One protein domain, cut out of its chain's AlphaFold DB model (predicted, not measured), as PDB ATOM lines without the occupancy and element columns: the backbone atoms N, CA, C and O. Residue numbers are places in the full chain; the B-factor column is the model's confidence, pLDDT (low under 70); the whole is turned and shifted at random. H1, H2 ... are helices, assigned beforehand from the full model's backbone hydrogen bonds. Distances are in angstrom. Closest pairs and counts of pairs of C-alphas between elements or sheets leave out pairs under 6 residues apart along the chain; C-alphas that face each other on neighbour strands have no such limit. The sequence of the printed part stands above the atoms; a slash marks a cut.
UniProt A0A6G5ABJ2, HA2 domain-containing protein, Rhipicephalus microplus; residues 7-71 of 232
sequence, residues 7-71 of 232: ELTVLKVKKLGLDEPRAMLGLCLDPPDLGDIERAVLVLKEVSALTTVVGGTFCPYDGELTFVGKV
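This is residues 7 to 71 of the 232 residues of the protein "HA2 domain-containing protein" of Rhipicephalus microplus (UniProt A0A6G5ABJ2). What is its shape? H1 packs crosswise on H2 and H3; H4 follows a long loop. What builds it? The printed part has 65 residues, four named helices and no named strand: all helix. It is compact, with a radius of gyration of the C-alphas of 10.8 A, and spans 30 by 22 by 19 A.

What is the hub? H1, residues 7 to 15, touches H2, residues 21 to 26, and H3, residues 34 to 46. C-alphas 7 and 40, the closest of H1 and H3, are 4.9 A apart. H1 only just touches H4, residues 67 to 71, with 3 pairs of C-alphas within 8 A. And the backbones? In each, every O i to N i+4 pair is within hydrogen-bond range.

Where does H1 begin? C-alpha 7 is at (167.866, 174.683, 261.240). Where does H4 end? C-alpha 71 is at (163.630, 185.119, 254.444).

Is it cut? The printed part has no cut. Which link is long? Residues 47 to 66 link H3 to H4.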
ATOM      1  N   GLU A   7     167.882 173.997 262.535       93.06
ATOM      2  CA  GLU A   7     167.866 174.683 261.240       93.06
ATOM      3  C   GLU A   7     167.715 176.201 261.409       93.06
ATOM      4  O   GLU A   7     168.529 176.986 260.919       93.06
ATOM      5  N   LEU A   8     166.715 176.638 262.180       91.50
ATOM      6  CA  LEU A   8     166.512 178.062 262.467       91.50
ATOM      7  C   LEU A   8     167.649 178.659 263.308       91.50
ATOM      8  O   LEU A   8     167.957 179.843 263.169       91.50
ATOM      9  N   THR A   9     168.269 177.867 264.183       91.75
ATOM     10  CA  THR A   9     169.408 178.306 265.002       91.75
ATOM     11  C   THR A   9     170.640 178.519 264.130       91.75
ATOM     12  O   THR A   9     171.244 179.586 264.188       91.75
ATOM     13  N   VAL A  10     170.952 177.564 263.252       93.75
ATOM     14  CA  VAL A  10     172.040 177.659 262.270       93.75
ATOM     15  C   VAL A  10     171.829 178.868 261.355       93.75
ATOM     16  O   VAL A  10     172.747 179.664 261.169       93.75
ATOM     17  N   LEU A  11     170.608 179.094 260.859       93.06
ATOM     18  CA  LEU A  11     170.312 180.283 260.055       93.06
ATOM     19  C   LEU A  11     170.511 181.595 260.817       93.06
ATOM     20  O   LEU A  11     170.991 182.568 260.235       93.06
ATOM     21  N   LYS A  12     170.168 181.645 262.108       90.44
ATOM     22  CA  LYS A  12     170.426 182.826 262.945       90.44
ATOM     23  C   LYS A  12     171.924 183.072 263.119       90.44
ATOM     24  O   LYS A  12     172.341 184.215 262.968       90.44
ATOM     25  N   VAL A  13     172.718 182.026 263.360       91.75
ATOM     26  CA  VAL A  13     174.188 182.112 263.445       91.75
ATOM     27  C   VAL A  13     174.762 182.687 262.147       91.75
ATOM     28  O   VAL A  13     175.452 183.704 262.179       91.75
ATOM     29  N   LYS A  14     174.380 182.129 260.990       92.19
ATOM     30  CA  LYS A  14     174.838 182.623 259.680       92.19
ATOM     31  C   LYS A  14     174.364 184.047 259.383       92.19
ATOM     32  O   LYS A  14     175.108 184.833 258.806       92.19
ATOM     33  N   LYS A  15     173.145 184.417 259.790       90.12
ATOM     34  CA  LYS A  15     172.614 185.780 259.622       90.12
ATOM     35  C   LYS A  15     173.386 186.822 260.435       90.12
ATOM     36  O   LYS A  15     173.463 187.966 260.003       90.12
ATOM     37  N   LEU A  16     173.938 186.435 261.585       89.25
ATOM     38  CA  LEU A  16     174.771 187.298 262.425       89.25
ATOM     39  C   LEU A  16     176.207 187.456 261.895       89.25
ATOM     40  O   LEU A  16     176.962 188.237 262.461       89.25
ATOM     41  N   GLY A  17     176.575 186.756 260.815       84.31
ATOM     42  CA  GLY A  17     177.929 186.803 260.255       84.31
ATOM     43  C   GLY A  17     178.969 186.100 261.127       84.31
ATOM     44  O   GLY A  17     180.146 186.426 261.044       84.31
ATOM     45  N   LEU A  18     178.526 185.175 261.982       81.50
ATOM     46  CA  LEU A  18     179.413 184.340 262.787       81.50
ATOM     47  C   LEU A  18     180.059 183.249 261.911       81.50
ATOM     48  O   LEU A  18     179.559 182.955 260.819       81.50
ATOM     49  N   ASP A  19     181.150 182.659 262.408       79.31
ATOM     50  CA  ASP A  19     181.914 181.594 261.739       79.31
ATOM     51  C   ASP A  19     181.081 180.315 261.490       79.31
ATOM     52  O   ASP A  19     179.859 180.274 261.670       79.31
ATOM     53  N   GLU A  20     181.747 179.241 261.054       87.44
ATOM     54  CA  GLU A  20     181.145 177.932 260.792       87.44
ATOM     55  C   GLU A  20     180.168 177.509 261.916       87.44
ATOM     56  O   GLU A  20     180.520 177.573 263.103       87.44
ATOM     57  N   PRO A  21     178.959 177.011 261.577       88.56
ATOM     58  CA  PRO A  21     177.961 176.596 262.561       88.56
ATOM     59  C   PRO A  21     178.499 175.631 263.620       88.56
ATOM     60  O   PRO A  21     178.128 175.744 264.785       88.56
ATOM     61  N   ARG A  22     179.399 174.714 263.238       89.75
ATOM     62  CA  ARG A  22     180.050 173.790 264.173       89.75
ATOM     63  C   ARG A  22     180.908 174.510 265.205       89.75
ATOM     64  O   ARG A  22     180.766 174.241 266.394       89.75
ATOM     65  N   ALA A  23     181.770 175.422 264.755       88.50
ATOM     66  CA  ALA A  23     182.654 176.175 265.635       88.50
ATOM     67  C   ALA A  23     181.839 177.011 266.629       88.50
ATOM     68  O   ALA A  23     182.101 176.988 267.825       88.50
ATOM     69  N   MET A  24     180.795 177.687 266.151       89.75
ATOM     70  CA  MET A  24     179.977 178.567 266.987       89.75
ATOM     71  C   MET A  24     179.065 177.807 267.953       89.75
ATOM     72  O   MET A  24     178.982 178.157 269.129       89.75
ATOM     73  N   LEU A  25     178.390 176.751 267.495       87.38
ATOM     74  CA  LEU A  25     177.492 175.973 268.354       87.38
ATOM     75  C   LEU A  25     178.256 175.069 269.329       87.38
ATOM     76  O   LEU A  25     177.739 174.788 270.410       87.38
ATOM     77  N   GLY A  26     179.493 174.684 269.000       86.31
ATOM     78  CA  GLY A  26     180.389 173.967 269.907       86.31
ATOM     79  C   GLY A  26     180.820 174.786 271.130       86.31
ATOM     80  O   GLY A  26     181.153 174.205 272.157       86.31
ATOM     81  N   LEU A  27     180.758 176.121 271.054       87.19
ATOM     82  CA  LEU A  27     181.072 177.030 272.166       87.19
ATOM     83  C   LEU A  27     179.886 177.279 273.119       87.19
ATOM     84  O   LEU A  27     180.013 178.040 274.077       87.19
ATOM     85  N   CYS A  28     178.715 176.690 272.861       87.50
ATOM     86  CA  CYS A  28     177.554 176.837 273.741       87.50
ATOM     87  C   CYS A  28     177.761 176.117 275.085       87.50
ATOM     88  O   CYS A  28     178.473 175.124 275.154       87.50
ATOM     89  N   LEU A  29     177.062 176.575 276.135       88.75
ATOM     90  CA  LEU A  29     177.105 175.960 277.474       88.75
ATOM     91  C   LEU A  29     176.776 174.456 277.443       88.75
ATOM     92  O   LEU A  29     177.464 173.668 278.079       88.75
ATOM     93  N   ASP A  30     175.756 174.084 276.665       87.75
ATOM     94  CA  ASP A  30     175.379 172.698 276.373       87.75
ATOM     95  C   ASP A  30     175.358 172.499 274.847       87.75
ATOM     96  O   ASP A  30     174.310 172.742 274.216       87.75
ATOM     97  N   PRO A  31     176.490 172.116 274.228       88.25
ATOM     98  CA  PRO A  31     176.588 172.023 272.779       88.25
ATOM     99  C   PRO A  31     175.706 170.882 272.234       88.25
ATOM    100  O   PRO A  31     175.550 169.839 272.884       88.25
ATOM    101  N   PRO A  32     175.076 171.066 271.058       89.50
ATOM    102  CA  PRO A  32     174.407 169.977 270.357       89.50
ATOM    103  C   PRO A  32     175.424 168.988 269.770       89.50
ATOM    104  O   PRO A  32     176.603 169.308 269.623       89.50
ATOM    105  N   ASP A  33     174.956 167.791 269.411       90.56
ATOM    106  CA  ASP A  33     175.791 166.814 268.715       90.56
ATOM    107  C   ASP A  33     176.223 167.344 267.339       90.56
ATOM    108  O   ASP A  33     175.443 167.986 266.628       90.56
ATOM    109  N   LEU A  34     177.460 167.052 266.935       89.25
ATOM    110  CA  LEU A  34     177.984 167.504 265.644       89.25
ATOM    111  C   LEU A  34     177.163 166.942 264.478       89.25
ATOM    112  O   LEU A  34     176.880 167.666 263.524       89.25
ATOM    113  N   GLY A  35     176.702 165.695 264.590       90.25
ATOM    114  CA  GLY A  35     175.844 165.079 263.587       90.25
ATOM    115  C   GLY A  35     174.492 165.780 263.448       90.25
ATOM    116  O   GLY A  35     173.965 165.858 262.339       90.25
ATOM    117  N   ASP A  36     173.929 166.325 264.532       90.62
ATOM    118  CA  ASP A  36     172.698 167.132 264.472       90.62
ATOM    119  C   ASP A  36     172.922 168.449 263.719       90.62
ATOM    120  O   ASP A  36     172.090 168.842 262.898       90.62
ATOM    121  N   ILE A  37     174.055 169.120 263.956       91.94
ATOM    122  CA  ILE A  37     174.413 170.359 263.245       91.94
ATOM    123  C   ILE A  37     174.567 170.078 261.747       91.94
ATOM    124  O   ILE A  37     174.032 170.813 260.919       91.94
ATOM    125  N   GLU A  38     175.271 169.006 261.388       92.25
ATOM    126  CA  GLU A  38     175.496 168.618 259.992       92.25
ATOM    127  C   GLU A  38     174.195 168.273 259.269       92.25
ATOM    128  O   GLU A  38     173.981 168.721 258.141       92.25
ATOM    129  N   ARG A  39     173.296 167.531 259.930       91.75
ATOM    130  CA  ARG A  39     171.952 167.254 259.407       91.75
ATOM    131  C   ARG A  39     171.174 168.543 259.173       91.75
ATOM    132  O   ARG A  39     170.590 168.703 258.105       91.75
ATOM    133  N   ALA A  40     171.215 169.482 260.116       92.75
ATOM    134  CA  ALA A  40     170.550 170.768 259.951       92.75
ATOM    135  C   ALA A  40     171.133 171.565 258.771       92.75
ATOM    136  O   ALA A  40     170.380 172.113 257.971       92.75
ATOM    137  N   VAL A  41     172.459 171.598 258.599       93.81
ATOM    138  CA  VAL A  41     173.097 172.245 257.436       93.81
ATOM    139  C   VAL A  41     172.682 171.573 256.126       93.81
ATOM    140  O   VAL A  41     172.409 172.272 255.148       93.81
ATOM    141  N   LEU A  42     172.599 170.242 256.095       92.88
ATOM    142  CA  LEU A  42     172.137 169.499 254.924       92.88
ATOM    143  C   LEU A  42     170.697 169.882 254.556       92.88
ATOM    144  O   LEU A  42     170.450 170.283 253.420       92.88
ATOM    145  N   VAL A  43     169.776 169.869 255.526       91.94
ATOM    146  CA  VAL A  43     168.382 170.304 255.327       91.94
ATOM    147  C   VAL A  43     168.328 171.750 254.830       91.94
ATOM    148  O   VAL A  43     167.591 172.070 253.897       91.94
ATOM    149  N   LEU A  44     169.151 172.638 255.389       94.19
ATOM    150  CA  LEU A  44     169.222 174.032 254.953       94.19
ATOM    151  C   LEU A  44     169.729 174.192 253.511       94.19
ATOM    152  O   LEU A  44     169.311 175.124 252.822       94.19
ATOM    153  N   LYS A  45     170.583 173.293 253.020       93.56
ATOM    154  CA  LYS A  45     170.982 173.258 251.604       93.56
ATOM    155  C   LYS A  45     169.856 172.736 250.719       93.56
ATOM    156  O   LYS A  45     169.571 173.331 249.681       93.56
ATOM    157  N   GLU A  46     169.155 171.690 251.149       90.56
ATOM    158  CA  GLU A  46     167.993 171.138 250.435       90.56
ATOM    159  C   GLU A  46     166.847 172.156 250.321       90.56
ATOM    160  O   GLU A  46     166.182 172.278 249.289       90.56
ATOM    161  N   VAL A  47     166.610 172.963 251.351       91.44
ATOM    162  CA  VAL A  47     165.623 174.054 251.294       91.44
ATOM    163  C   VAL A  47     166.172 175.334 250.650       91.44
ATOM    164  O   VAL A  47     165.484 176.352 250.632       91.44
ATOM    165  N   SER A  48     167.379 175.275 250.073       92.75
ATOM    166  CA  SER A  48     168.069 176.381 249.392       92.75
ATOM    167  C   SER A  48     168.308 177.609 250.277       92.75
ATOM    168  O   SER A  48     168.481 178.721 249.780       92.75
ATOM    169  N   ALA A  49     168.323 177.419 251.594       94.94
ATOM    170  CA  ALA A  49     168.617 178.455 252.574       94.94
ATOM    171  C   ALA A  49     170.124 178.735 252.684       94.94
ATOM    172  O   ALA A  49     170.527 179.871 252.944       94.94
ATOM    173  N   LEU A  50     170.943 177.710 252.447       95.19
ATOM    174  CA  LEU A  50     172.397 177.798 252.342       95.19
ATOM    175  C   LEU A  50     172.862 177.318 250.965       95.19
ATOM    176  O   LEU A  50     172.265 176.416 250.376       95.19
ATOM    177  N   THR A  51     173.939 177.909 250.455       93.75
ATOM    178  CA  THR A  51     174.642 177.395 249.274       93.75
ATOM    179  C   THR A  51     175.435 176.130 249.626       93.75
ATOM    180  O   THR A  51     175.690 175.822 250.790       93.75
ATOM    181  N   THR A  52     175.859 175.378 248.611       92.62
ATOM    182  CA  THR A  52     176.757 174.218 248.772       92.62
ATOM    183  C   THR A  52     178.238 174.603 248.804       92.62
ATOM    184  O   THR A  52     179.092 173.746 249.029       92.62
ATOM    185  N   VAL A  53     178.544 175.880 248.567       90.19
ATOM    186  CA  VAL A  53     179.902 176.410 248.440       90.19
ATOM    187  C   VAL A  53     180.141 177.547 249.422       90.19
ATOM    188  O   VAL A  53     179.234 178.327 249.701       90.19
ATOM    189  N   VAL A  54     181.373 177.659 249.908       88.25
ATOM    190  CA  VAL A  54     181.858 178.789 250.709       88.25
ATOM    191  C   VAL A  54     183.155 179.269 250.074       88.25
ATOM    192  O   VAL A  54     184.057 178.460 249.849       88.25
ATOM    193  N   GLY A  55     183.238 180.550 249.705       86.06
ATOM    194  CA  GLY A  55     184.437 181.083 249.043       86.06
ATOM    195  C   GLY A  55     184.792 180.352 247.738       86.06
ATOM    196  O   GLY A  55     185.964 180.168 247.424       86.06
ATOM    197  N   GLY A  56     183.783 179.863 247.009       86.88
ATOM    198  CA  GLY A  56     183.948 179.124 245.749       86.88
ATOM    199  C   GLY A  56     184.294 177.635 245.883       86.88
ATOM    200  O   GLY A  56     184.326 176.940 244.871       86.88
ATOM    201  N   THR A  57     184.497 177.117 247.099       90.25
ATOM    202  CA  THR A  57     184.821 175.698 247.329       90.25
ATOM    203  C   THR A  57     183.621 174.951 247.892       90.25
ATOM    204  O   THR A  57     182.921 175.468 248.762       90.25
ATOM    205  N   PHE A  58     183.374 173.725 247.419       91.25
ATOM    206  CA  PHE A  58     182.335 172.866 247.986       91.25
ATOM    207  C   PHE A  58     182.639 172.559 249.453       91.25
ATOM    208  O   PHE A  58     183.700 172.026 249.774       91.25
ATOM    209  N   CYS A  59     181.688 172.861 250.332       89.75
ATOM    210  CA  CYS A  59     181.784 172.538 251.746       89.75
ATOM    211  C   CYS A  59     180.566 171.699 252.132       89.75
ATOM    212  O   CYS A  59     179.444 172.183 251.998       89.75
ATOM    213  N   PRO A  60     180.718 170.456 252.614       87.94
ATOM    214  CA  PRO A  60     179.574 169.647 253.035       87.94
ATOM    215  C   PRO A  60     178.935 170.167 254.329       87.94
ATOM    216  O   PRO A  60     177.718 170.081 254.486       87.94
ATOM    217  N   TYR A  61     179.718 170.802 255.200       89.94
ATOM    218  CA  TYR A  61     179.318 171.126 256.573       89.94
ATOM    219  C   TYR A  61     179.036 172.611 256.832       89.94
ATOM    220  O   TYR A  61     178.587 172.969 257.916       89.94
ATOM    221  N   ASP A  62     179.229 173.463 255.824       92.12
ATOM    222  CA  ASP A  62     178.877 174.885 255.863       92.12
ATOM    223  C   ASP A  62     178.320 175.357 254.509       92.12
ATOM    224  O   ASP A  62     178.351 174.615 253.525       92.12
ATOM    225  N   GLY A  63     177.784 176.573 254.456       92.38
ATOM    226  CA  GLY A  63     177.298 177.226 253.245       92.38
ATOM    227  C   GLY A  63     177.102 178.728 253.436       92.38
ATOM    228  O   GLY A  63     176.959 179.218 254.557       92.38
ATOM    229  N   GLU A  64     177.074 179.482 252.344       93.00
ATOM    230  CA  GLU A  64     176.759 180.911 252.367       93.00
ATOM    231  C   GLU A  64     175.247 181.135 252.456       93.00
ATOM    232  O   GLU A  64     174.443 180.404 251.875       93.00
ATOM    233  N   LEU A  65     174.845 182.165 253.203       94.81
ATOM    234  CA  LEU A  65     173.438 182.472 253.427       94.81
ATOM    235  C   LEU A  65     172.793 183.062 252.164       94.81
ATOM    236  O   LEU A  65     173.125 184.175 251.745       94.81
ATOM    237  N   THR A  66     171.810 182.359 251.600       95.50
ATOM    238  CA  THR A  66     171.075 182.814 250.411       95.50
ATOM    239  C   THR A  66     170.006 183.853 250.768       95.50
ATOM    240  O   THR A  66     169.668 184.067 251.936       95.50
ATOM    241  N   PHE A  67     169.402 184.495 249.760       94.56
ATOM    242  CA  PHE A  67     168.223 185.342 249.988       94.56
ATOM    243  C   PHE A  67     167.055 184.550 250.595       94.56
ATOM    244  O   PHE A  67     166.436 185.009 251.552       94.56
ATOM    245  N   VAL A  68     166.807 183.332 250.102       94.44
ATOM    246  CA  VAL A  68     165.794 182.418 250.654       94.44
ATOM    247  C   VAL A  68     166.083 182.123 252.128       94.44
ATOM    248  O   VAL A  68     165.184 182.232 252.961       94.44
ATOM    249  N   GLY A  69     167.346 181.869 252.481       95.12
ATOM    250  CA  GLY A  69     167.764 181.669 253.868       95.12
ATOM    251  C   GLY A  69     167.544 182.898 254.750       95.12
ATOM    252  O   GLY A  69     167.104 182.762 255.891       95.12
ATOM    253  N   LYS A  70     167.759 184.112 254.223       95.25
ATOM    254  CA  LYS A  70     167.444 185.367 254.935       95.25
ATOM    255  C   LYS A  70     165.948 185.508 255.219       95.25
ATOM    256  O   LYS A  70     165.593 185.946 256.316       95.25
ATOM    257  N   VAL A  71     165.091 185.130 254.265       95.94
ATOM    258  CA  VAL A  71     163.630 185.119 254.444       95.94
ATOM    259  C   VAL A  71     163.236 184.100 255.513       95.94
ATOM    260  O   VAL A  71     162.562 184.466 256.472       95.94
TER     261      VAL A  71